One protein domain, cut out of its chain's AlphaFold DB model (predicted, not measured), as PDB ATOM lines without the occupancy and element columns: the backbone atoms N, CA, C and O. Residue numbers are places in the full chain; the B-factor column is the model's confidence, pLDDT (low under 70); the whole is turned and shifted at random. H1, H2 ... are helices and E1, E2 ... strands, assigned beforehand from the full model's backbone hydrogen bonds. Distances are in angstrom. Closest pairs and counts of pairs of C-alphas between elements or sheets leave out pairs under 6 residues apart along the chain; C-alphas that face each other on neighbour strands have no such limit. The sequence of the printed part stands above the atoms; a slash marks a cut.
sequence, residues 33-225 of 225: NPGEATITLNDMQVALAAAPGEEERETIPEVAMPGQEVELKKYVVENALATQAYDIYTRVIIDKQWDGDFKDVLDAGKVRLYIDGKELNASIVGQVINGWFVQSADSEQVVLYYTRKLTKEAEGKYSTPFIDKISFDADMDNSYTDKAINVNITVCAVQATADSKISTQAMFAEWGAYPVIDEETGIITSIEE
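Overview. This is residues 33 to 225 of the 225 residues of an uncharacterized protein of Lachnospiraceae bacterium G11 (UniProt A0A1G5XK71). With little regular structure, the twisted antiparallel sheet E6 E7 E4 E9 makes a sandwich with the crossed pair E1 E3; H1 covers E9, and E10, hairpin partner of E11, packs on H1. E2 E8 E5 form another antiparallel sheet. E1 to E9, H1, E10 and E11, mostly strand, hold 77 of 193 printed residues. The whole is compact, radius of gyration of the C-alphas 17.0 A, spans 55 by 36 by 28 A.

Along the chain. E4, residues 88 to 98, runs 32.2 A from C-alpha (176.150, 220.897, 124.200) to C-alpha (173.522, 206.912, 95.266). E9 is 181 to 191, E6 132 to 137, E7 141 to 146, E1 46 to 50, E3 75 to 79, H1 196 to 207, E11 220 to 224.

Arrangement. N 93 of E4 and O 186 of E9 are within hydrogen-bond range, 2.8 A. H1 is on this sheet; the closest C-alphas, Met 203 and Val 190, are 6.3 A apart.

Size, cuts and confidence. The link E5 to E6 is long; residues 33 to 47 have low confidence.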
ATOM      1  N   ASN A  33     186.885 204.253  98.783       33.66
ATOM      2  CA  ASN A  33     185.809 203.289  98.580       33.66
ATOM      3  C   ASN A  33     184.425 203.892  98.916       33.66
ATOM      4  O   ASN A  33     184.219 204.363 100.033       33.66
ATOM      5  N   PRO A  34     183.449 203.827  97.999       37.25
ATOM      6  CA  PRO A  34     182.149 204.500  98.114       37.25
ATOM      7  C   PRO A  34     181.116 203.841  99.047       37.25
ATOM      8  O   PRO A  34     179.968 204.278  99.093       37.25
ATOM      9  N   GLY A  35     181.501 202.796  99.787       35.00
ATOM     10  CA  GLY A  35     180.633 202.048 100.707       35.00
ATOM     11  C   GLY A  35     180.685 202.480 102.173       35.00
ATOM     12  O   GLY A  35     179.985 201.906 103.005       35.00
ATOM     13  N   GLU A  36     181.519 203.459 102.520       34.81
ATOM     14  CA  GLU A  36     181.610 203.981 103.881       34.81
ATOM     15  C   GLU A  36     180.766 205.251 103.992       34.81
ATOM     16  O   GLU A  36     180.937 206.198 103.225       34.81
ATOM     17  N   ALA A  37     179.844 205.269 104.960       37.94
ATOM     18  CA  ALA A  37     179.137 206.481 105.354       37.94
ATOM     19  C   ALA A  37     180.159 207.611 105.537       37.94
ATOM     20  O   ALA A  37     180.969 207.547 106.465       37.94
ATOM     21  N   THR A  38     180.166 208.625 104.663       43.84
ATOM     22  CA  THR A  38     181.161 209.695 104.786       43.84
ATOM     23  C   THR A  38     180.729 210.603 105.929       43.84
ATOM     24  O   THR A  38     179.793 211.399 105.829       43.84
ATOM     25  N   ILE A  39     181.383 210.440 107.078       49.06
ATOM     26  CA  ILE A  39     181.030 211.168 108.295       49.06
ATOM     27  C   ILE A  39     181.780 212.493 108.300       49.06
ATOM     28  O   ILE A  39     183.002 212.523 108.459       49.06
ATOM     29  N   THR A  40     181.040 213.591 108.180       44.28
ATOM     30  CA  THR A  40     181.601 214.942 108.253       44.28
ATOM     31  C   THR A  40     181.257 215.552 109.610       44.28
ATOM     32  O   THR A  40     180.097 215.785 109.937       44.28
ATOM     33  N   LEU A  41     182.271 215.802 110.438       48.06
ATOM     34  CA  LEU A  41     182.111 216.496 111.717       48.06
ATOM     35  C   LEU A  41     182.464 217.965 111.499       48.06
ATOM     36  O   LEU A  41     183.624 218.293 111.259       48.06
ATOM     37  N   ASN A  42     181.462 218.838 111.564       40.97
ATOM     38  CA  ASN A  42     181.639 220.261 111.264       40.97
ATOM     39  C   ASN A  42     181.933 221.122 112.495       40.97
ATOM     40  O   ASN A  42     182.046 222.335 112.355       40.97
ATOM     41  N   ASP A  43     182.075 220.529 113.684       42.94
ATOM     42  CA  ASP A  43     182.313 221.312 114.891       42.94
ATOM     43  C   ASP A  43     183.299 220.663 115.865       42.94
ATOM     44  O   ASP A  43     183.426 219.439 115.990       42.94
ATOM     45  N   MET A  44     184.017 221.530 116.569       45.97
ATOM     46  CA  MET A  44     184.934 221.164 117.624       45.97
ATOM     47  C   MET A  44     184.144 220.495 118.755       45.97
ATOM     48  O   MET A  44     183.398 221.177 119.448       45.97
ATOM     49  N   GLN A  45     184.451 219.218 119.033       57.25
ATOM     50  CA  GLN A  45     184.210 218.506 120.309       57.25
ATOM     51  C   GLN A  45     183.024 217.520 120.387       57.25
ATOM     52  O   GLN A  45     182.727 217.013 121.471       57.25
ATOM     53  N   VAL A  46     182.409 217.163 119.260       60.84
ATOM     54  CA  VAL A  46     181.487 216.013 119.172       60.84
ATOM     55  C   VAL A  46     182.114 214.833 118.456       60.84
ATOM     56  O   VAL A  46     182.926 215.001 117.548       60.84
ATOM     57  N   ALA A  47     181.710 213.632 118.856       67.88
ATOM     58  CA  ALA A  47     182.055 212.405 118.162       67.88
ATOM     59  C   ALA A  47     180.806 211.571 117.897       67.88
ATOM     60  O   ALA A  47     179.842 211.589 118.661       67.88
ATOM     61  N   LEU A  48     180.852 210.795 116.822       71.75
ATOM     62  CA  LEU A  48     179.929 209.691 116.634       71.75
ATOM     63  C   LEU A  48     180.498 208.476 117.375       71.75
ATOM     64  O   LEU A  48     181.658 208.122 117.146       71.75
ATOM     65  N   ALA A  49     179.702 207.844 118.237       70.81
ATOM     66  CA  ALA A  49     180.053 206.695 119.077       70.81
ATOM     67  C   ALA A  49     179.100 205.505 118.819       70.81
ATOM     68  O   ALA A  49     178.026 205.663 118.234       70.81
ATOM     69  N   ALA A  50     179.523 204.289 119.186       66.81
ATOM     70  CA  ALA A  50     178.584 203.171 119.312       66.81
ATOM     71  C   ALA A  50     177.794 203.363 120.612       66.81
ATOM     72  O   ALA A  50     178.315 203.966 121.556       66.81
ATOM     73  N   ALA A  51     176.555 202.875 120.672       68.75
ATOM     74  CA  ALA A  51     175.794 202.925 121.914       68.75
ATOM     75  C   ALA A  51     176.577 202.272 123.075       68.75
ATOM     76  O   ALA A  51     177.247 201.257 122.868       68.75
ATOM     77  N   PRO A  52     176.502 202.816 124.304       68.62
ATOM     78  CA  PRO A  52     177.187 202.231 125.451       68.62
ATOM     79  C   PRO A  52     176.823 200.752 125.641       68.62
ATOM     80  O   PRO A  52     175.646 200.409 125.742       68.62
ATOM     81  N   GLY A  53     177.839 199.888 125.720       68.50
ATOM     82  CA  GLY A  53     177.669 198.432 125.813       68.50
ATOM     83  C   GLY A  53     177.786 197.684 124.479       68.50
ATOM     84  O   GLY A  53     177.810 196.458 124.499       68.50
ATOM     85  N   GLU A  54     177.914 198.394 123.355       64.81
ATOM     86  CA  GLU A  54     178.240 197.823 122.042       64.81
ATOM     87  C   GLU A  54     179.744 197.957 121.759       64.81
ATOM     88  O   GLU A  54     180.318 199.035 121.923       64.81
ATOM     89  N   GLU A  55     180.396 196.870 121.331       56.12
ATOM     90  CA  GLU A  55     181.848 196.867 121.068       56.12
ATOM     91  C   GLU A  55     182.221 197.409 119.675       56.12
ATOM     92  O   GLU A  55     183.305 197.959 119.501       56.12
ATOM     93  N   GLU A  56     181.320 197.319 118.694       59.16
ATOM     94  CA  GLU A  56     181.533 197.773 117.309       59.16
ATOM     95  C   GLU A  56     180.219 198.282 116.710       59.16
ATOM     96  O   GLU A  56     179.154 197.900 117.189       59.16
ATOM     97  N   ARG A  57     180.265 199.112 115.658       63.72
ATOM     98  CA  ARG A  57     179.067 199.488 114.885       63.72
ATOM     99  C   ARG A  57     178.925 198.573 113.683       63.72
ATOM    100  O   ARG A  57     179.915 198.305 113.015       63.72
ATOM    101  N   GLU A  58     177.703 198.152 113.381       63.38
ATOM    102  CA  GLU A  58     177.426 197.596 112.060       63.38
ATOM    103  C   GLU A  58     177.409 198.731 111.046       63.38
ATOM    104  O   GLU A  58     176.786 199.772 111.270       63.38
ATOM    105  N   THR A  59     178.165 198.543 109.970       66.19
ATOM    106  CA  THR A  59     178.285 199.513 108.892       66.19
ATOM    107  C   THR A  59     177.120 199.365 107.933       66.19
ATOM    108  O   THR A  59     176.607 198.271 107.694       66.19
ATOM    109  N   ILE A  60     176.734 200.488 107.342       69.56
ATOM    110  CA  ILE A  60     175.799 200.503 106.225       69.56
ATOM    111  C   ILE A  60     176.390 199.635 105.102       69.56
ATOM    112  O   ILE A  60     177.586 199.745 104.828       69.56
ATOM    113  N   PRO A  61     175.607 198.718 104.507       67.31
ATOM    114  CA  PRO A  61     176.121 197.849 103.459       67.31
ATOM    115  C   PRO A  61     176.493 198.671 102.223       67.31
ATOM    116  O   PRO A  61     175.723 199.519 101.784       67.31
ATOM    117  N   GLU A  62     177.649 198.359 101.638       65.06
ATOM    118  CA  GLU A  62     178.138 198.996 100.410       65.06
ATOM    119  C   GLU A  62     177.219 198.707  99.219       65.06
ATOM    120  O   GLU A  62     176.925 199.599  98.433       65.06
ATOM    121  N   VAL A  63     176.729 197.469  99.105       70.31
ATOM    122  CA  VAL A  63     175.835 197.049  98.021       70.31
ATOM    123  C   VAL A  63     174.450 196.768  98.579       70.31
ATOM    124  O   VAL A  63     174.266 195.890  99.425       70.31
ATOM    125  N   ALA A  64     173.472 197.499  98.056       75.00
ATOM    126  CA  ALA A  64     172.067 197.333  98.376       75.00
ATOM    127  C   ALA A  64     171.453 196.160  97.599       75.00
ATOM    128  O   ALA A  64     171.456 196.160  96.366       75.00
ATOM    129  N   MET A  65     170.871 195.183  98.298       82.75
ATOM    130  CA  MET A  65     170.021 194.167  97.667       82.75
ATOM    131  C   MET A  65     168.534 194.525  97.834       82.75
ATOM    132  O   MET A  65     168.137 194.946  98.922       82.75
ATOM    133  N   PRO A  66     167.682 194.319  96.811       88.00
ATOM    134  CA  PRO A  66     166.247 194.571  96.935       88.00
ATOM    135  C   PRO A  66     165.629 193.807  98.113       88.00
ATOM    136  O   PRO A  66     165.801 192.592  98.241       88.00
ATOM    137  N   GLY A  67     164.906 194.518  98.979       86.50
ATOM    138  CA  GLY A  67     164.265 193.946 100.169       86.50
ATOM    139  C   GLY A  67     165.216 193.599 101.321       86.50
ATOM    140  O   GLY A  67     164.768 193.024 102.312       86.50
ATOM    141  N   GLN A  68     166.509 193.918 101.216       89.31
ATOM    142  CA  GLN A  68     167.456 193.728 102.311       89.31
ATOM    143  C   GLN A  68     167.125 194.656 103.479       89.31
ATOM    144  O   GLN A  68     166.853 195.843 103.297       89.31
ATOM    145  N   GLU A  69     167.223 194.119 104.691       90.12
ATOM    146  CA  GLU A  69     167.200 194.885 105.931       90.12
ATOM    147  C   GLU A  69     168.481 194.604 106.713       90.12
ATOM    148  O   GLU A  69     168.941 193.461 106.766       90.12
ATOM    149  N   VAL A  70     169.054 195.644 107.309       85.75
ATOM    150  CA  VAL A  70     170.235 195.548 108.169       85.75
ATOM    151  C   VAL A  70     169.950 196.317 109.447       85.75
ATOM    152  O   VAL A  70     169.634 197.510 109.403       85.75
ATOM    153  N   GLU A  71     170.042 195.631 110.585       84.69
ATOM    154  CA  GLU A  71     170.024 196.283 111.889       84.69
ATOM    155  C   GLU A  71     171.335 197.049 112.061       84.69
ATOM    156  O   GLU A  71     172.423 196.495 111.976       84.69
ATOM    157  N   LEU A  72     171.239 198.352 112.279       78.06
ATOM    158  CA  LEU A  72     172.402 199.178 112.539       78.06
ATOM    159  C   LEU A  72     172.595 199.226 114.047       78.06
ATOM    160  O   LEU A  72     171.679 199.583 114.792       78.06
ATOM    161  N   LYS A  73     173.803 198.903 114.514       66.81
ATOM    162  CA  LYS A  73     174.173 199.096 115.920       66.81
ATOM    163  C   LYS A  73     174.186 200.590 116.245       66.81
ATOM    164  O   LYS A  73     175.203 201.269 116.140       66.81
ATOM    165  N   LYS A  74     173.002 201.078 116.609       72.12
ATOM    166  CA  LYS A  74     172.653 202.251 117.405       72.12
ATOM    167  C   LYS A  74     173.742 203.327 117.456       72.12
ATOM    168  O   LYS A  74     174.449 203.472 118.454       72.12
ATOM    169  N   TYR A  75     173.844 204.094 116.376       79.88
ATOM    170  CA  TYR A  75     174.689 205.283 116.309       79.88
ATOM    171  C   TYR A  75     174.250 206.303 117.364       79.88
ATOM    172  O   TYR A  75     173.078 206.685 117.398       79.88
ATOM    173  N   VAL A  76     175.182 206.753 118.206       86.75
ATOM    174  CA  VAL A  76     174.949 207.801 119.212       86.75
ATOM    175  C   VAL A  76     175.937 208.947 119.027       86.75
ATOM    176  O   VAL A  76     177.043 208.756 118.523       86.75
ATOM    177  N   VAL A  77     175.550 210.140 119.461       85.56
ATOM    178  CA  VAL A  77     176.445 211.294 119.561       85.56
ATOM    179  C   VAL A  77     177.040 211.331 120.962       85.56
ATOM    180  O   VAL A  77     176.324 211.204 121.954       85.56
ATOM    181  N   GLU A  78     178.351 211.510 121.041       85.06
ATOM    182  CA  GLU A  78     179.106 211.664 122.278       85.06
ATOM    183  C   GLU A  78     179.614 213.102 122.415       85.06
ATOM    184  O   GLU A  78     180.231 213.651 121.496       85.06
ATOM    185  N   ASN A  79     179.425 213.688 123.599       82.81
ATOM    186  CA  ASN A  79     180.193 214.856 124.020       82.81
ATOM    187  C   ASN A  79     181.614 214.404 124.416       82.81
ATOM    188  O   ASN A  79     181.843 213.891 125.514       82.81
ATOM    189  N   ALA A  80     182.570 214.542 123.496       73.69
ATOM    190  CA  ALA A  80     183.880 213.886 123.563       73.69
ATOM    191  C   ALA A  80     184.960 214.690 124.327       73.69
ATOM    192  O   ALA A  80     186.160 214.451 124.168       73.69
ATOM    193  N   LEU A  81     184.572 215.659 125.164       65.62
ATOM    194  CA  LEU A  81     185.513 216.560 125.839       65.62
ATOM    195  C   LEU A  81     186.266 215.925 127.011       65.62
ATOM    196  O   LEU A  81     185.673 215.474 127.985       65.62
ATOM    197  N   ALA A  82     187.601 216.002 126.960       52.47
ATOM    198  CA  ALA A  82     188.491 215.467 127.991       52.47
ATOM    199  C   ALA A  82     188.890 216.470 129.099       52.47
ATOM    200  O   ALA A  82     189.352 216.027 130.148       52.47
ATOM    201  N   THR A  83     188.762 217.799 128.919       48.09
ATOM    202  CA  THR A  83     189.397 218.748 129.874       48.09
ATOM    203  C   THR A  83     188.741 220.120 130.114       48.09
ATOM    204  O   THR A  83     188.997 220.692 131.172       48.09
ATOM    205  N   GLN A  84     187.881 220.663 129.241       52.03
ATOM    206  CA  GLN A  84     187.117 221.908 129.506       52.03
ATOM    207  C   GLN A  84     185.669 221.782 129.031       52.03
ATOM    208  O   GLN A  84     185.215 222.484 128.136       52.03
ATOM    209  N   ALA A  85     184.973 220.799 129.589       60.22
ATOM    210  CA  ALA A  85     183.721 220.343 129.027       60.22
ATOM    211  C   ALA A  85     182.548 221.274 129.367       60.22
ATOM    212  O   ALA A  85     182.252 221.525 130.543       60.22
ATOM    213  N   TYR A  86     181.895 221.761 128.316       74.50
ATOM    214  CA  TYR A  86     180.599 222.418 128.374       74.50
ATOM    215  C   TYR A  86     179.522 221.423 127.951       74.50
ATOM    216  O   TYR A  86     179.783 220.491 127.187       74.50
ATOM    217  N   ASP A  87     178.312 221.639 128.450       86.62
ATOM    218  CA  ASP A  87     177.138 220.964 127.919       86.62
ATOM    219  C   ASP A  87     176.903 221.444 126.480       86.62
ATOM    220  O   ASP A  87     177.188 222.602 126.159       86.62
ATOM    221  N   ILE A  88     176.383 220.579 125.614       86.62
ATOM    222  CA  ILE A  88     176.150 220.897 124.200       86.62
ATOM    223  C   ILE A  88     174.746 220.493 123.765       86.62
ATOM    224  O   ILE A  88     174.212 219.487 124.224       86.62
ATOM    225  N   TYR A  89     174.166 221.246 122.841       89.88
ATOM    226  CA  TYR A  89     173.054 220.776 122.021       89.88
ATOM    227  C   TYR A  89     173.605 220.225 120.716       89.88
ATOM    228  O   TYR A  89     174.627 220.707 120.228       89.88
ATOM    229  N   THR A  90     172.938 219.225 120.143       90.44
ATOM    230  CA  THR A  90     173.405 218.592 118.909       90.44
ATOM    231  C   THR A  90     172.288 218.401 117.895       90.44
ATOM    232  O   THR A  90     171.136 218.125 118.245       90.44
ATOM    233  N   ARG A  91     172.672 218.540 116.629       91.12
ATOM    234  CA  ARG A  91     171.870 218.220 115.460       91.12
ATOM    235  C   ARG A  91     172.608 217.186 114.626       91.12
ATOM    236  O   ARG A  91     173.822 217.282 114.448       91.12
ATOM    237  N   VAL A  92     171.860 216.240 114.087       91.31
ATOM    238  CA  VAL A  92     172.328 215.263 113.112       91.31
ATOM    239  C   VAL A  92     171.616 215.526 111.793       91.31
ATOM    240  O   VAL A  92     170.398 215.690 111.764       91.31
ATOM    241  N   ILE A  93     172.383 215.568 110.712       90.00
ATOM    242  CA  ILE A  93     171.895 215.608 109.335       90.00
ATOM    243  C   ILE A  93     172.339 214.305 108.679       90.00
ATOM    244  O   ILE A  93     173.508 213.934 108.784       90.00
ATOM    245  N   ILE A  94     171.408 213.601 108.050       90.19
ATOM    246  CA  ILE A  94     171.668 212.352 107.340       90.19
ATOM    247  C   ILE A  94     171.288 212.573 105.884       90.19
ATOM    248  O   ILE A  94     170.101 212.702 105.589       90.19
ATOM    249  N   ASP A  95     172.275 212.599 104.997       87.31
ATOM    250  CA  ASP A  95     172.060 212.675 103.553       87.31
ATOM    251  C   ASP A  95     172.204 211.283 102.938       87.31
ATOM    252  O   ASP A  95     173.176 210.576 103.192       87.31
ATOM    253  N   LYS A  96     171.244 210.896 102.107       86.19
ATOM    254  CA  LYS A  96     171.199 209.646 101.354       86.19
ATOM    255  C   LYS A  96     171.346 209.984  99.882       86.19
ATOM    256  O   LYS A  96     170.542 210.730  99.331       86.19
ATOM    257  N   GLN A  97     172.342 209.406  99.235       83.69
ATOM    258  CA  GLN A  97     172.529 209.557  97.797       83.69
ATOM    259  C   GLN A  97     173.189 208.313  97.223       83.69
ATOM    260  O   GLN A  97     174.080 207.732  97.839       83.69
ATOM    261  N   TRP A  98     172.781 207.913  96.025       82.94
ATOM    262  CA  TRP A  98     173.522 206.912  95.266       82.94
ATOM    263  C   TRP A  98     174.850 207.512  94.799       82.94
ATOM    264  O   TRP A  98     174.900 208.683  94.417       82.94
ATOM    265  N   ASP A  99     175.924 206.731  94.880       77.25
ATOM    266  CA  ASP A  99     177.273 207.211  94.588       77.25
ATOM    267  C   ASP A  99     177.480 207.565  93.099       77.25
ATOM    268  O   ASP A  99     176.752 207.102  92.218       77.25
ATOM    269  N   GLY A 100     178.490 208.388  92.808       70.12
ATOM    270  CA  GLY A 100     178.897 208.762  91.451       70.12
ATOM    271  C   GLY A 100     177.849 209.564  90.669       70.12
ATOM    272  O   GLY A 100     177.132 210.400  91.213       70.12
ATOM    273  N   ASP A 101     177.752 209.302  89.362       71.94
ATOM    274  CA  ASP A 101     176.851 210.014  88.439       71.94
ATOM    275  C   ASP A 101     175.361 209.629  88.603       71.94
ATOM    276  O   ASP A 101     174.514 210.032  87.804       71.94
ATOM    277  N   PHE A 102     175.017 208.817  89.611       72.69
ATOM    278  CA  PHE A 102     173.665 208.285  89.810       72.69
ATOM    279  C   PHE A 102     172.816 209.093  90.792       72.69
ATOM    280  O   PHE A 102     171.613 208.839  90.883       72.69
ATOM    281  N   LYS A 103     173.415 210.074  91.478       68.62
ATOM    282  CA  LYS A 103     172.754 210.932  92.470       68.62
ATOM    283  C   LYS A 103     171.428 211.524  91.977       68.62
ATOM    284  O   LYS A 103     170.456 211.508  92.716       68.62
ATOM    285  N   ASP A 104     171.389 211.985  90.728       74.75
ATOM    286  CA  ASP A 104     170.213 212.648  90.145       74.75
ATOM    287  C   ASP A 104     169.327 211.697  89.313       74.75
ATOM    288  O   ASP A 104     168.368 212.124  88.667       74.75
ATOM    289  N   VAL A 105     169.675 210.408  89.262       77.56
ATOM    290  CA  VAL A 105     169.053 209.415  88.368       77.56
ATOM    291  C   VAL A 105     168.333 208.323  89.150       77.56
ATOM    292  O   VAL A 105     167.307 207.815  88.695       77.56
ATOM    293  N   LEU A 106     168.870 207.948  90.309       84.38
ATOM    294  CA  LEU A 106     168.328 206.901  91.164       84.38
ATOM    295  C   LEU A 106     167.638 207.505  92.383       84.38
ATOM    296  O   LEU A 106     168.143 208.428  93.013       84.38
ATOM    297  N   ASP A 107     166.484 206.945  92.730       88.44
ATOM    298  CA  ASP A 107     165.661 207.440  93.826       88.44
ATOM    299  C   ASP A 107     166.283 207.052  95.177       88.44
ATOM    300  O   ASP A 107     166.348 205.873  95.545       88.44
ATOM    301  N   ALA A 108     166.748 208.047  95.934       87.31
ATOM    302  CA  ALA A 108     167.239 207.861  97.300       87.31
ATOM    303  C   ALA A 108     166.128 207.386  98.263       87.31
ATOM    304  O   ALA A 108     166.417 206.752  99.280       87.31
ATOM    305  N   GLY A 109     164.853 207.588  97.908       89.06
ATOM    306  CA  GLY A 109     163.683 207.063  98.615       89.06
ATOM    307  C   GLY A 109     163.613 205.533  98.655       89.06
ATOM    308  O   GLY A 109     162.917 204.979  99.506       89.06
ATOM    309  N   LYS A 110     164.394 204.837  97.817       92.00
ATOM    310  CA  LYS A 110     164.577 203.377  97.887       92.00
ATOM    311  C   LYS A 110     165.400 202.913  99.084       92.00
ATOM    312  O   LYS A 110     165.445 201.715  99.363       92.00
ATOM    313  N   VAL A 111     166.006 203.848  99.810       90.00
ATOM    314  CA  VAL A 111     166.741 203.607 101.049       90.00
ATOM    315  C   VAL A 111     165.977 204.220 102.215       90.00
ATOM    316  O   VAL A 111     165.887 205.441 102.377       90.00
ATOM    317  N   ARG A 112     165.426 203.353 103.063       93.25
ATOM    318  CA  ARG A 112     164.688 203.743 104.265       93.25
ATOM    319  C   ARG A 112     165.558 203.588 105.499       93.25
ATOM    320  O   ARG A 112     166.180 202.546 105.697       93.25
ATOM    321  N   LEU A 113     165.540 204.604 106.350       93.50
ATOM    322  CA  LEU A 113     166.185 204.601 107.660       93.50
ATOM    323  C   LEU A 113     165.118 204.551 108.748       93.50
ATOM    324  O   LEU A 113     164.010 205.050 108.547       93.50
ATOM    325  N   TYR A 114     165.452 203.971 109.895       94.31
ATOM    326  CA  TYR A 114     164.518 203.825 111.007       94.31
ATOM    327  C   TYR A 114     165.126 204.310 112.317       94.31
ATOM    328  O   TYR A 114     166.334 204.201 112.535       94.31
ATOM    329  N   ILE A 115     164.257 204.826 113.183       94.75
ATOM    330  CA  ILE A 115     164.546 205.200 114.562       94.75
ATOM    331  C   ILE A 115     163.467 204.621 115.477       94.75
ATOM    332  O   ILE A 115     162.274 204.874 115.296       94.75
ATOM    333  N   ASP A 116     163.882 203.839 116.467       93.06
ATOM    334  CA  ASP A 116     162.992 203.140 117.402       93.06
ATOM    335  C   ASP A 116     161.894 202.343 116.671       93.06
ATOM    336  O   ASP A 116     160.701 202.422 116.978       93.06
ATOM    337  N   GLY A 117     162.300 201.641 115.606       92.25
ATOM    338  CA  GLY A 117     161.416 200.862 114.734       92.25
ATOM    339  C   GLY A 117     160.458 201.673 113.848       92.25
ATOM    340  O   GLY A 117     159.646 201.074 113.138       92.25
ATOM    341  N   LYS A 118     160.524 203.009 113.853       95.62
ATOM    342  CA  LYS A 118     159.725 203.885 112.981       95.62
ATOM    343  C   LYS A 118     160.550 204.378 111.805       95.62
ATOM    344  O   LYS A 118     161.673 204.829 111.984       95.62
ATOM    345  N   GLU A 119     159.971 204.335 110.613       96.38
ATOM    346  CA  GLU A 119     160.611 204.866 109.411       96.38
ATOM    347  C   GLU A 119     160.765 206.393 109.492       96.38
ATOM    348  O   GLU A 119     159.801 207.108 109.779       96.38
ATOM    349  N   LEU A 120     161.972 206.883 109.207       96.31
ATOM    350  CA  LEU A 120     162.317 208.296 109.053       96.31
ATOM    351  C   LEU A 120     161.753 208.839 107.737       96.31
ATOM    352  O   LEU A 120     162.434 208.855 106.716       96.31
ATOM    353  N   ASN A 121     160.492 209.283 107.782       96.19
ATOM    354  CA  ASN A 121     159.781 209.907 106.665       96.19
ATOM    355  C   ASN A 121     158.877 211.074 107.114       96.19
ATOM    356  O   ASN A 121     158.708 211.348 108.306       96.19
ATOM    357  N   ALA A 122     158.241 211.737 106.146       96.12
ATOM    358  CA  ALA A 122     157.426 212.932 106.364       96.12
ATOM    359  C   ALA A 122     156.280 212.761 107.383       96.12
ATOM    360  O   ALA A 122     155.831 213.744 107.967       96.12
ATOM    361  N   SER A 123     155.796 211.536 107.629       96.56
ATOM    362  CA  SER A 123     154.687 211.294 108.567       96.56
ATOM    363  C   SER A 123     155.068 211.492 110.038       96.56
ATOM    364  O   SER A 123     154.187 211.676 110.884       96.56
ATOM    365  N   ILE A 124     156.368 211.462 110.348       96.19
ATOM    366  CA  ILE A 124     156.885 211.615 111.711       96.19
ATOM    367  C   ILE A 124     157.577 212.954 111.968       96.19
ATOM    368  O   ILE A 124     158.049 213.188 113.079       96.19
ATOM    369  N   VAL A 125     157.588 213.855 110.984       96.12
ATOM    370  CA  VAL A 125     158.078 215.229 111.151       96.12
ATOM    371  C   VAL A 125     157.298 215.945 112.259       96.12
ATOM    372  O   VAL A 125     156.076 215.813 112.376       96.12
ATOM    373  N   GLY A 126     158.020 216.674 113.110       94.38
ATOM    374  CA  GLY A 126     157.500 217.350 114.300       94.38
ATOM    375  C   GLY A 126     157.327 216.449 115.527       94.38
ATOM    376  O   GLY A 126     156.939 216.938 116.589       94.38
ATOM    377  N   GLN A 127     157.601 215.143 115.423       95.88
ATOM    378  CA  GLN A 127     157.556 214.228 116.565       95.88
ATOM    379  C   GLN A 127     158.909 214.145 117.276       95.88
ATOM    380  O   GLN A 127     159.968 214.297 116.668       95.88
ATOM    381  N   VAL A 128     158.863 213.824 118.573       97.00
ATOM    382  CA  VAL A 128     160.038 213.400 119.341       97.00
ATOM    383  C   VAL A 128     160.039 211.878 119.426       97.00
ATOM    384  O   VAL A 128     159.135 211.288 120.021       97.00
ATOM    385  N   ILE A 129     161.053 211.236 118.850       96.56
ATOM    386  CA  ILE A 129     161.219 209.780 118.865       96.56
ATOM    387  C   ILE A 129     162.574 209.465 119.472       96.56
ATOM    388  O   ILE A 129     163.590 210.012 119.058       96.56
ATOM    389  N   ASN A 130     162.579 208.621 120.504       95.06
ATOM    390  CA  ASN A 130     163.791 208.258 121.229       95.06
ATOM    391  C   ASN A 130     164.636 209.482 121.639       95.06
ATOM    392  O   ASN A 130     165.844 209.463 121.505       95.06
ATOM    393  N   GLY A 131     164.022 210.589 122.074       95.69
ATOM    394  CA  GLY A 131     164.739 211.814 122.466       95.69
ATOM    395  C   GLY A 131     165.222 212.714 121.319       95.69
ATOM    396  O   GLY A 131     165.792 213.769 121.602       95.69
ATOM    397  N   TRP A 132     164.955 212.356 120.063       97.62
ATOM    398  CA  TRP A 132     165.267 213.153 118.875       97.62
ATOM    399  C   TRP A 132     164.014 213.818 118.317       97.62
ATOM    400  O   TRP A 132     163.031 213.140 118.029       97.62
ATOM    401  N   PHE A 133     164.044 215.139 118.161       97.25
ATOM    402  CA  PHE A 133     163.030 215.889 117.431       97.25
ATOM    403  C   PHE A 133     163.305 215.783 115.929       97.25
ATOM    404  O   PHE A 133     164.397 216.135 115.474       97.25
ATOM    405  N   VAL A 134     162.327 215.293 115.170       97.12
ATOM    406  CA  VAL A 134     162.430 215.105 113.717       97.12
ATOM    407  C   VAL A 134     162.021 216.401 113.020       97.12
ATOM    408  O   VAL A 134     160.830 216.687 112.908       97.12
ATOM    409  N   GLN A 135     162.995 217.191 112.564       95.94
ATOM    410  CA  GLN A 135     162.728 218.466 111.888       95.94
ATOM    411  C   GLN A 135     162.287 218.257 110.441       95.94
ATOM    412  O   GLN A 135     161.300 218.834 109.998       95.94
ATOM    413  N   SER A 136     163.015 217.423 109.708       95.38
ATOM    414  CA  SER A 136     162.693 217.059 108.333       95.38
ATOM    415  C   SER A 136     163.082 215.607 108.092       95.38
ATOM    416  O   SER A 136     163.999 215.078 108.725       95.38
ATOM    417  N   ALA A 137     162.337 214.946 107.213       96.38
ATOM    418  CA  ALA A 137     162.614 213.585 106.787       96.38
ATOM    419  C   ALA A 137     161.989 213.357 105.409       96.38
ATOM    420  O   ALA A 137     160.777 213.156 105.290       96.38
ATOM    421  N   ASP A 138     162.820 213.403 104.374       93.75
ATOM    422  CA  ASP A 138     162.436 213.135 102.994       93.75
ATOM    423  C   ASP A 138     163.295 212.017 102.366       93.75
ATOM    424  O   ASP A 138     163.980 211.240 103.051       93.75
ATOM    425  N   SER A 139     163.175 211.845 101.049       91.19
ATOM    426  CA  SER A 139     163.878 210.802 100.300       91.19
ATOM    427  C   SER A 139     165.395 210.958 100.346       91.19
ATOM    428  O   SER A 139     166.086 209.941 100.323       91.19
ATOM    429  N   GLU A 140     165.909 212.176 100.478       88.38
ATOM    430  CA  GLU A 140     167.334 212.497 100.393       88.38
ATOM    431  C   GLU A 140     167.910 212.871 101.753       88.38
ATOM    432  O   GLU A 140     168.979 212.387 102.101       88.38
ATOM    433  N   GLN A 141     167.204 213.661 102.557       92.69
ATOM    434  CA  GLN A 141     167.738 214.209 103.796       92.69
ATOM    435  C   GLN A 141     166.826 213.956 104.997       92.69
ATOM    436  O   GLN A 141     165.597 214.038 104.937       92.69
ATOM    437  N   VAL A 142     167.456 213.682 106.137       95.19
ATOM    438  CA  VAL A 142     166.814 213.670 107.451       95.19
ATOM    439  C   VAL A 142     167.568 214.617 108.378       95.19
ATOM    440  O   VAL A 142     168.790 214.539 108.480       95.19
ATOM    441  N   VAL A 143     166.846 215.482 109.091       95.25
ATOM    442  CA  VAL A 143     167.419 216.399 110.087       95.25
ATOM    443  C   VAL A 143     166.798 216.134 111.455       95.25
ATOM    444  O   VAL A 143     165.585 216.246 111.645       95.25
ATOM    445  N   LEU A 144     167.649 215.806 112.426       96.75
ATOM    446  CA  LEU A 144     167.275 215.424 113.785       96.75
ATOM    447  C   LEU A 144     167.958 216.333 114.807       96.75
ATOM    448  O   LEU A 144     169.159 216.574 114.724       96.75
ATOM    449  N   TYR A 145     167.223 216.773 115.824       96.44
ATOM    450  CA  TYR A 145     167.766 217.535 116.952       96.44
ATOM    451  C   TYR A 145     167.658 216.706 118.223       96.44
ATOM    452  O   TYR A 145     166.564 216.263 118.576       96.44
ATOM    453  N   TYR A 146     168.762 216.497 118.940       96.81
ATOM    454  CA  TYR A 146     168.660 215.836 120.236       96.81
ATOM    455  C   TYR A 146     168.039 216.813 121.227       96.81
ATOM    456  O   TYR A 146     168.528 217.924 121.428       96.81
ATOM    457  N   THR A 147     166.929 216.410 121.838       96.75
ATOM    458  CA  THR A 147     166.101 217.324 122.638       96.75
ATOM    459  C   THR A 147     166.753 217.746 123.948       96.75
ATOM    460  O   THR A 147     166.321 218.719 124.560       96.75
ATOM    461  N   ARG A 148     167.784 217.028 124.400       94.81
ATOM    462  CA  ARG A 148     168.486 217.274 125.662       94.81
ATOM    463  C   ARG A 148     169.915 217.719 125.392       94.81
ATOM    464  O   ARG A 148     170.498 217.400 124.361       94.81
ATOM    465  N   LYS A 149     170.506 218.397 126.369       91.62
ATOM    466  CA  LYS A 149     171.941 218.672 126.356       91.62
ATOM    467  C   LYS A 149     172.714 217.369 126.536       91.62
ATOM    468  O   LYS A 149     172.349 216.560 127.392       91.62
ATOM    469  N   LEU A 150     173.800 217.207 125.791       89.88
ATOM    470  CA  LEU A 150     174.823 216.229 126.125       89.88
ATOM    471  C   LEU A 150     175.770 216.846 127.140       89.88
ATOM    472  O   LEU A 150     176.389 217.882 126.884       89.88
ATOM    473  N   THR A 151     175.850 216.220 128.303       87.88
ATOM    474  CA  THR A 151     176.670 216.691 129.412       87.88
ATOM    475  C   THR A 151     178.083 216.138 129.285       87.88
ATOM    476  O   THR A 151     178.378 215.267 128.469       87.88
ATOM    477  N   LYS A 152     178.984 216.645 130.118       76.56
ATOM    478  CA  LYS A 152     180.330 216.078 130.262       76.56
ATOM    479  C   LYS A 152     180.390 214.831 131.140       76.56
ATOM    480  O   LYS A 152     181.383 214.105 131.127       76.56
ATOM    481  N   GLU A 153     179.377 214.652 131.978       80.06
ATOM    482  CA  GLU A 153     179.340 213.593 132.975       80.06
ATOM    483  C   GLU A 153     178.869 212.299 132.314       80.06
ATOM    484  O   GLU A 153     178.123 212.330 131.340       80.06
ATOM    485  N   ALA A 154     179.287 211.146 132.845       74.31
ATOM    486  CA  ALA A 154     178.926 209.843 132.273       74.31
ATOM    487  C   ALA A 154     177.405 209.697 132.064       74.31
ATOM    488  O   ALA A 154     176.958 209.156 131.053       74.31
ATOM    489  N   GLU A 155     176.621 210.239 132.995       79.25
ATOM    490  CA  GLU A 155     175.184 210.417 132.836       79.25
ATOM    491  C   GLU A 155     174.894 211.648 131.961       79.25
ATOM    492  O   GLU A 155     175.065 212.795 132.378       79.25
ATOM    493  N   GLY A 156     174.450 211.394 130.730       84.31
ATOM    494  CA  GLY A 156     174.155 212.435 129.743       84.31
ATOM    495  C   GLY A 156     175.272 212.693 128.732       84.31
ATOM    496  O   GLY A 156     175.065 213.502 127.834       84.31
ATOM    497  N   LYS A 157     176.408 211.986 128.813       85.00
ATOM    498  CA  LYS A 157     177.501 212.085 127.826       85.00
ATOM    499  C   LYS A 157     177.090 211.695 126.409       85.00
ATOM    500  O   LYS A 157     177.594 212.251 125.433       85.00
ATOM    501  N   TYR A 158     176.203 210.710 126.320       88.25
ATOM    502  CA  TYR A 158     175.748 210.115 125.073       88.25
ATOM    503  C   TYR A 158     174.302 210.493 124.799       88.25
ATOM    504  O   TYR A 158     173.467 210.528 125.709       88.25
ATOM    505  N   SER A 159     173.996 210.722 123.527       92.06
ATOM    506  CA  SER A 159     172.620 210.724 123.067       92.06
ATOM    507  C   SER A 159     172.045 209.313 123.138       92.06
ATOM    508  O   SER A 159     172.750 208.304 123.205       92.06
ATOM    509  N   THR A 160     170.730 209.235 123.030       92.81
ATOM    510  CA  THR A 160     170.072 208.015 122.571       92.81
ATOM    511  C   THR A 160     170.403 207.740 121.093       92.81
ATOM    512  O   THR A 160     170.828 208.650 120.368       92.81
ATOM    513  N   PRO A 161     170.198 206.502 120.614       90.94
ATOM    514  CA  PRO A 161     170.406 206.154 119.211       90.94
ATOM    515  C   PRO A 161     169.488 206.916 118.251       90.94
ATOM    516  O   PRO A 161     168.293 207.033 118.523       90.94
ATOM    517  N   PHE A 162     170.021 207.389 117.124       91.94
ATOM    518  CA  PHE A 162     169.240 208.138 116.125       91.94
ATOM    519  C   PHE A 162     168.938 207.362 114.834       91.94
ATOM    520  O   PHE A 162     168.087 207.788 114.058       91.94
ATOM    521  N   ILE A 163     169.590 206.215 114.625       90.38
ATOM    522  CA  ILE A 163     169.251 205.220 113.599       90.38
ATOM    523  C   ILE A 163     169.444 203.826 114.208       90.38
ATOM    524  O   ILE A 163     170.449 203.592 114.890       90.38
ATOM    525  N   ASP A 164     168.512 202.908 113.954       88.56
ATOM    526  CA  ASP A 164     168.602 201.498 114.364       88.56
ATOM    527  C   ASP A 164     168.485 200.488 113.216       88.56
ATOM    528  O   ASP A 164     168.849 199.327 113.388       88.56
ATOM    529  N   LYS A 165     168.018 200.904 112.037       90.44
ATOM    530  CA  LYS A 165     167.878 200.019 110.880       90.44
ATOM    531  C   LYS A 165     167.986 200.793 109.578       90.44
ATOM    532  O   LYS A 165     167.558 201.945 109.483       90.44
ATOM    533  N   ILE A 166     168.496 200.115 108.561       90.00
ATOM    534  CA  ILE A 166     168.386 200.505 107.158       90.00
ATOM    535  C   ILE A 166     167.664 199.394 106.389       90.00
ATOM    536  O   ILE A 166     167.901 198.208 106.626       90.00
ATOM    537  N   SER A 167     166.755 199.761 105.488       91.62
ATOM    538  CA  SER A 167     166.108 198.816 104.573       91.62
ATOM    539  C   SER A 167     166.102 199.334 103.147       91.62
ATOM    540  O   SER A 167     165.901 200.530 102.925       91.62
ATOM    541  N   PHE A 168     166.196 198.412 102.203       91.06
ATOM    542  CA  PHE A 168     166.165 198.675 100.774       91.06
ATOM    543  C   PHE A 168     164.848 198.200 100.176       91.06
ATOM    544  O   PHE A 168     164.316 197.152 100.551       91.06
ATOM    545  N   ASP A 169     164.293 198.988  99.264       92.81
ATOM    546  CA  ASP A 169     162.989 198.697  98.687       92.81
ATOM    547  C   ASP A 169     162.995 197.411  97.848       92.81
ATOM    548  O   ASP A 169     163.946 197.108  97.129       92.81
ATOM    549  N   ALA A 170     161.925 196.622  97.939       91.94
ATOM    550  CA  ALA A 170     161.849 195.330  97.247       91.94
ATOM    551  C   ALA A 170     161.594 195.463  95.735       91.94
ATOM    552  O   ALA A 170     161.778 194.501  94.993       91.94
ATOM    553  N   ASP A 171     161.150 196.636  95.285       91.62
ATOM    554  CA  ASP A 171     160.857 196.955  93.886       91.62
ATOM    555  C   ASP A 171     162.028 197.653  93.167       91.62
ATOM    556  O   ASP A 171     161.862 198.086  92.027       91.62
ATOM    557  N   MET A 172     163.202 197.752  93.805       89.94
ATOM    558  CA  MET A 172     164.437 198.184  93.148       89.94
ATOM    559  C   MET A 172     164.722 197.284  91.941       89.94
ATOM    560  O   MET A 172     164.861 196.067  92.072       89.94
ATOM    561  N   ASP A 173     164.792 197.888  90.756       89.62
ATOM    562  CA  ASP A 173     165.054 197.172  89.513       89.62
ATOM    563  C   ASP A 173     166.566 197.043  89.228       89.62
ATOM    564  O   ASP A 173     167.427 197.381  90.044       89.62
ATOM    565  N   ASN A 174     166.901 196.551  88.036       87.00
ATOM    566  CA  ASN A 174     168.287 196.331  87.629       87.00
ATOM    567  C   ASN A 174     169.131 197.619  87.518       87.00
ATOM    568  O   ASN A 174     170.348 197.509  87.359       87.00
ATOM    569  N   SER A 175     168.547 198.825  87.570       86.75
ATOM    570  CA  SER A 175     169.319 200.075  87.569       86.75
ATOM    571  C   SER A 175     170.106 200.277  88.864       86.75
ATOM    572  O   SER A 175     171.114 200.981  88.853       86.75
ATOM    573  N   TYR A 176     169.673 199.638  89.953       84.81
ATOM    574  CA  TYR A 176     170.308 199.698  91.270       84.81
ATOM    575  C   TYR A 176     171.378 198.614  91.476       84.81
ATOM    576  O   TYR A 176     172.136 198.669  92.443       84.81
ATOM    577  N   THR A 177     171.477 197.642  90.566       82.19
ATOM    578  CA  THR A 177     172.466 196.561  90.646       82.19
ATOM    579  C   THR A 177     173.891 197.117  90.633       82.19
ATOM    580  O   THR A 177     174.238 197.961  89.796       82.19
ATOM    581  N   ASP A 178     174.715 196.631  91.566       79.00
ATOM    582  CA  ASP A 178     176.110 197.039  91.776       79.00
ATOM    583  C   ASP A 178     176.279 198.555  91.999       79.00
ATOM    584  O   ASP A 178     177.299 199.137  91.625       79.00
ATOM    585  N   LYS A 179     175.252 199.229  92.534       78.69
ATOM    586  CA  LYS A 179     175.327 200.644  92.914       78.69
ATOM    587  C   LYS A 179     175.606 200.759  94.401       78.69
ATOM    588  O   LYS A 179     174.943 200.110  95.210       78.69
ATOM    589  N   ALA A 180     176.572 201.608  94.730       77.88
ATOM    590  CA  ALA A 180     176.869 201.950  96.105       77.88
ATOM    591  C   ALA A 180     175.910 203.034  96.596       77.88
ATOM    592  O   ALA A 180     175.616 203.995  95.875       77.88
ATOM    593  N   ILE A 181     175.421 202.867  97.821       77.44
ATOM    594  CA  ILE A 181     174.698 203.916  98.531       77.44
ATOM    595  C   ILE A 181     175.680 204.664  99.424       77.44
ATOM    596  O   ILE A 181     176.403 204.058 100.210       77.44
ATOM    597  N   ASN A 182     175.658 205.989  99.347       77.31
ATOM    598  CA  ASN A 182     176.343 206.837 100.299       77.31
ATOM    599  C   ASN A 182     175.324 207.430 101.283       77.31
ATOM    600  O   ASN A 182     174.370 208.108 100.892       77.31
ATOM    601  N   VAL A 183     175.535 207.150 102.568       79.88
ATOM    602  CA  VAL A 183     174.783 207.749 103.670       79.88
ATOM    603  C   VAL A 183     175.734 208.627 104.472       79.88
ATOM    604  O   VAL A 183     176.506 208.136 105.292       79.88
ATOM    605  N   ASN A 184     175.680 209.934 104.250       79.81
ATOM    606  CA  ASN A 184     176.529 210.895 104.942       79.81
ATOM    607  C   ASN A 184     175.870 211.314 106.246       79.81
ATOM    608  O   ASN A 184     174.760 211.841 106.244       79.81
ATOM    609  N   ILE A 185     176.566 211.121 107.363       81.50
ATOM    610  CA  ILE A 185     176.095 211.566 108.674       81.50
ATOM    611  C   ILE A 185     176.928 212.772 109.086       81.50
ATOM    612  O   ILE A 185     178.126 212.655 109.356       81.50
ATOM    613  N   THR A 186     176.277 213.926 109.167       81.81
ATOM    614  CA  THR A 186     176.872 215.163 109.660       81.81
ATOM    615  C   THR A 186     176.357 215.457 111.058       81.81
ATOM    616  O   THR A 186     175.155 215.606 111.268       81.81
ATOM    617  N   VAL A 187     177.270 215.566 112.022       81.94
ATOM    618  CA  VAL A 187     176.937 215.958 113.397       81.94
ATOM    619  C   VAL A 187     177.414 217.385 113.632       81.94
ATOM    620  O   VAL A 187     178.585 217.706 113.416       81.94
ATOM    621  N   CYS A 188     176.502 218.229 114.096       82.25
ATOM    622  CA  CYS A 188     176.775 219.600 114.504       82.25
ATOM    623  C   CYS A 188     176.503 219.751 116.001       82.25
ATOM    624  O   CYS A 188     175.597 219.110 116.548       82.25
ATOM    625  N   ALA A 189     177.257 220.625 116.654       83.88
ATOM    626  CA  ALA A 189     177.061 220.964 118.051       83.88
ATOM    627  C   ALA A 189     176.966 222.477 118.229       83.88
ATOM    628  O   ALA A 189     177.354 223.244 117.358       83.88
ATOM    629  N   VAL A 190     176.368 222.889 119.339       82.69
ATOM    630  CA  VAL A 190     176.413 224.261 119.840       82.69
ATOM    631  C   VAL A 190     176.536 224.179 121.349       82.69
ATOM    632  O   VAL A 190     175.858 223.381 122.002       82.69
ATOM    633  N   GLN A 191     177.388 225.021 121.921       83.44
ATOM    634  CA  GLN A 191     177.545 225.101 123.364       83.44
ATOM    635  C   GLN A 191     176.227 225.504 124.042       83.44
ATOM    636  O   GLN A 191     175.637 226.543 123.740       83.44
ATOM    637  N   ALA A 192     175.803 224.712 125.022       84.75
ATOM    638  CA  ALA A 192     174.723 225.075 125.914       84.75
ATOM    639  C   ALA A 192     175.222 226.063 126.976       84.75
ATOM    640  O   ALA A 192     176.271 225.891 127.606       84.75
ATOM    641  N   THR A 193     174.435 227.105 127.198       82.44
ATOM    642  CA  THR A 193     174.719 228.175 128.153       82.44
ATOM    643  C   THR A 193     173.650 228.220 129.238       82.44
ATOM    644  O   THR A 193     172.565 227.662 129.088       82.44
ATOM    645  N   ALA A 194     173.956 228.889 130.354       81.00
ATOM    646  CA  ALA A 194     172.981 229.091 131.428       81.00
ATOM    647  C   ALA A 194     171.779 229.942 130.972       81.00
ATOM    648  O   ALA A 194     170.673 229.742 131.457       81.00
ATOM    649  N   ASP A 195     172.002 230.865 130.034       83.94
ATOM    650  CA  ASP A 195     170.945 231.611 129.350       83.94
ATOM    651  C   ASP A 195     170.575 230.884 128.049       83.94
ATOM    652  O   ASP A 195     171.395 230.803 127.129       83.94
ATOM    653  N   SER A 196     169.356 230.345 127.977       84.75
ATOM    654  CA  SER A 196     168.847 229.608 126.813       84.75
ATOM    655  C   SER A 196     168.803 230.468 125.552       84.75
ATOM    656  O   SER A 196     169.005 229.941 124.461       84.75
ATOM    657  N   LYS A 197     168.650 231.794 125.670       85.06
ATOM    658  CA  LYS A 197     168.604 232.706 124.516       85.06
ATOM    659  C   LYS A 197     169.926 232.755 123.772       85.06
ATOM    660  O   LYS A 197     169.924 232.852 122.550       85.06
ATOM    661  N   ILE A 198     171.046 232.669 124.490       82.75
ATOM    662  CA  ILE A 198     172.376 232.625 123.871       82.75
ATOM    663  C   ILE A 198     172.542 231.309 123.107       82.75
ATOM    664  O   ILE A 198     173.002 231.323 121.968       82.75
ATOM    665  N   SER A 199     172.096 230.186 123.683       82.69
ATOM    666  CA  SER A 199     172.101 228.891 122.988       82.69
ATOM    667  C   SER A 199     171.205 228.912 121.745       82.69
ATOM    668  O   SER A 199     171.652 228.505 120.680       82.69
ATOM    669  N   THR A 200     169.981 229.440 121.837       83.81
ATOM    670  CA  THR A 200     169.067 229.592 120.691       83.81
ATOM    671  C   THR A 200     169.659 230.494 119.606       83.81
ATOM    672  O   THR A 200     169.560 230.165 118.431       83.81
ATOM    673  N   GLN A 201     170.315 231.603 119.965       82.38
ATOM    674  CA  GLN A 201     170.985 232.481 118.994       82.38
ATOM    675  C   GLN A 201     172.168 231.802 118.305       82.38
ATOM    676  O   GLN A 201     172.342 231.973 117.102       82.38
ATOM    677  N   ALA A 202     172.966 231.035 119.046       79.88
ATOM    678  CA  ALA A 202     174.069 230.277 118.473       79.88
ATOM    679  C   ALA A 202     173.554 229.160 117.550       79.88
ATOM    680  O   ALA A 202     174.059 229.008 116.445       79.88
ATOM    681  N   MET A 203     172.484 228.455 117.936       82.00
ATOM    682  CA  MET A 203     171.811 227.495 117.056       82.00
ATOM    683  C   MET A 203     171.233 228.168 115.811       82.00
ATOM    684  O   MET A 203     171.398 227.649 114.719       82.00
ATOM    685  N   PHE A 204     170.644 229.354 115.919       82.12
ATOM    686  CA  PHE A 204     170.208 230.086 114.733       82.12
ATOM    687  C   PHE A 204     171.383 230.462 113.818       82.12
ATOM    688  O   PHE A 204     171.301 230.268 112.609       82.12
ATOM    689  N   ALA A 205     172.486 230.961 114.381       75.69
ATOM    690  CA  ALA A 205     173.657 231.369 113.608       75.69
ATOM    691  C   ALA A 205     174.341 230.190 112.895       75.69
ATOM    692  O   ALA A 205     174.706 230.318 111.729       75.69
ATOM    693  N   GLU A 206     174.493 229.055 113.579       79.12
ATOM    694  CA  GLU A 206     175.187 227.875 113.051       79.12
ATOM    695  C   GLU A 206     174.274 226.983 112.204       79.12
ATOM    696  O   GLU A 206     174.708 226.341 111.248       79.12
ATOM    697  N   TRP A 207     172.996 226.882 112.572       83.69
ATOM    698  CA  TRP A 207     172.081 225.876 112.031       83.69
ATOM    699  C   TRP A 207     170.940 226.456 111.207       83.69
ATOM    700  O   TRP A 207     170.269 225.678 110.527       83.69
ATOM    701  N   GLY A 208     170.718 227.773 111.264       82.81
ATOM    702  CA  GLY A 208     169.599 228.444 110.603       82.81
ATOM    703  C   GLY A 208     168.236 228.113 111.211       82.81
ATOM    704  O   GLY A 208     167.236 228.258 110.526       82.81
ATOM    705  N   ALA A 209     168.193 227.635 112.459       83.31
ATOM    706  CA  ALA A 209     166.974 227.143 113.104       83.31
ATOM    707  C   ALA A 209     166.753 227.789 114.478       83.31
ATOM    708  O   ALA A 209     167.712 227.985 115.232       83.31
ATOM    709  N   TYR A 210     165.495 228.061 114.825       87.69
ATOM    710  CA  TYR A 210     165.094 228.635 116.109       87.69
ATOM    711  C   TYR A 210     164.481 227.571 117.031       87.69
ATOM    712  O   TYR A 210     163.280 227.313 116.980       87.69
ATOM    713  N   PRO A 211     165.269 226.936 117.914       88.88
ATOM    714  CA  PRO A 211     164.718 226.030 118.914       88.88
ATOM    715  C   PRO A 211     163.945 226.790 119.996       88.88
ATOM    716  O   PRO A 211     164.432 227.781 120.556       88.88
ATOM    717  N   VAL A 212     162.789 226.251 120.372       92.81
ATOM    718  CA  VAL A 212     162.089 226.615 121.605       92.81
ATOM    719  C   VAL A 212     162.611 225.710 122.714       92.81
ATOM    720  O   VAL A 212     162.454 224.490 122.657       92.81
ATOM    721  N   ILE A 213     163.269 226.312 123.703       92.94
ATOM    722  CA  ILE A 213     163.875 225.609 124.835       92.94
ATOM    723  C   ILE A 213     163.061 225.919 126.085       92.94
ATOM    724  O   ILE A 213     162.898 227.084 126.450       92.94
ATOM    725  N   ASP A 214     162.596 224.876 126.761       92.31
ATOM    726  CA  ASP A 214     162.007 224.989 128.088       92.31
ATOM    727  C   ASP A 214     163.083 225.453 129.089       92.31
ATOM    728  O   ASP A 214     164.100 224.782 129.276       92.31
ATOM    729  N   GLU A 215     162.899 226.627 129.701       87.81
ATOM    730  CA  GLU A 215     163.927 227.251 130.551       87.81
ATOM    731  C   GLU A 215     164.201 226.463 131.844       87.81
ATOM    732  O   GLU A 215     165.316 226.518 132.363       87.81
ATOM    733  N   GLU A 216     163.219 225.714 132.358       86.62
ATOM    734  CA  GLU A 216     163.360 224.951 133.603       86.62
ATOM    735  C   GLU A 216     164.159 223.662 133.388       86.62
ATOM    736  O   GLU A 216     165.009 223.292 134.201       86.62
ATOM    737  N   THR A 217     163.893 222.970 132.283       88.94
ATOM    738  CA  THR A 217     164.449 221.645 131.987       88.94
ATOM    739  C   THR A 217     165.611 221.687 130.996       88.94
ATOM    740  O   THR A 217     166.413 220.752 130.946       88.94
ATOM    741  N   GLY A 218     165.734 222.757 130.209       89.44
ATOM    742  CA  GLY A 218     166.682 222.863 129.100       89.44
ATOM    743  C   GLY A 218     166.377 221.903 127.947       89.44
ATOM    744  O   GLY A 218     167.302 221.513 127.238       89.44
ATOM    745  N   ILE A 219     165.120 221.472 127.809       94.12
ATOM    746  CA  ILE A 219     164.668 220.562 126.753       94.12
ATOM    747  C   ILE A 219     164.173 221.375 125.555       94.12
ATOM    748  O   ILE A 219     163.396 222.312 125.719       94.12
ATOM    749  N   ILE A 220     164.586 220.988 124.349       94.38
ATOM    750  CA  ILE A 220     164.010 221.505 123.102       94.38
ATOM    751  C   ILE A 220     162.604 220.915 122.938       94.38
ATOM    752  O   ILE A 220     162.449 219.693 122.863       94.38
ATOM    753  N   THR A 221     161.586 221.769 122.863       92.56
ATOM    754  CA  THR A 221     160.176 221.364 122.722       92.56
ATOM    755  C   THR A 221     159.664 221.461 121.289       92.56
ATOM    756  O   THR A 221     158.738 220.744 120.920       92.56
ATOM    757  N   SER A 222     160.255 222.344 120.488       91.75
ATOM    758  CA  SER A 222     159.967 222.514 119.062       91.75
ATOM    759  C   SER A 222     161.121 223.240 118.375       91.75
ATOM    760  O   SER A 222     161.964 223.852 119.035       91.75
ATOM    761  N   ILE A 223     161.143 223.181 117.049       89.56
ATOM    762  CA  ILE A 223     162.056 223.934 116.192       89.56
ATOM    763  C   ILE A 223     161.198 224.777 115.242       89.56
ATOM    764  O   ILE A 223     160.272 224.258 114.619       89.56
ATOM    765  N   GLU A 224     161.485 226.070 115.172       84.62
ATOM    766  CA  GLU A 224     160.863 227.025 114.255       84.62
ATOM    767  C   GLU A 224     161.859 227.401 113.144       84.62
ATOM    768  O   GLU A 224     163.071 227.472 113.387       84.62
ATOM    769  N   GLU A 225     161.338 227.613 111.932       63.03
ATOM    770  CA  GLU A 225     162.075 228.131 110.766       63.03
ATOM    771  C   GLU A 225     161.919 229.650 110.634       63.03
ATOM    772  O   GLU A 225     160.774 230.147 110.771       63.03
TER     773      GLU A 225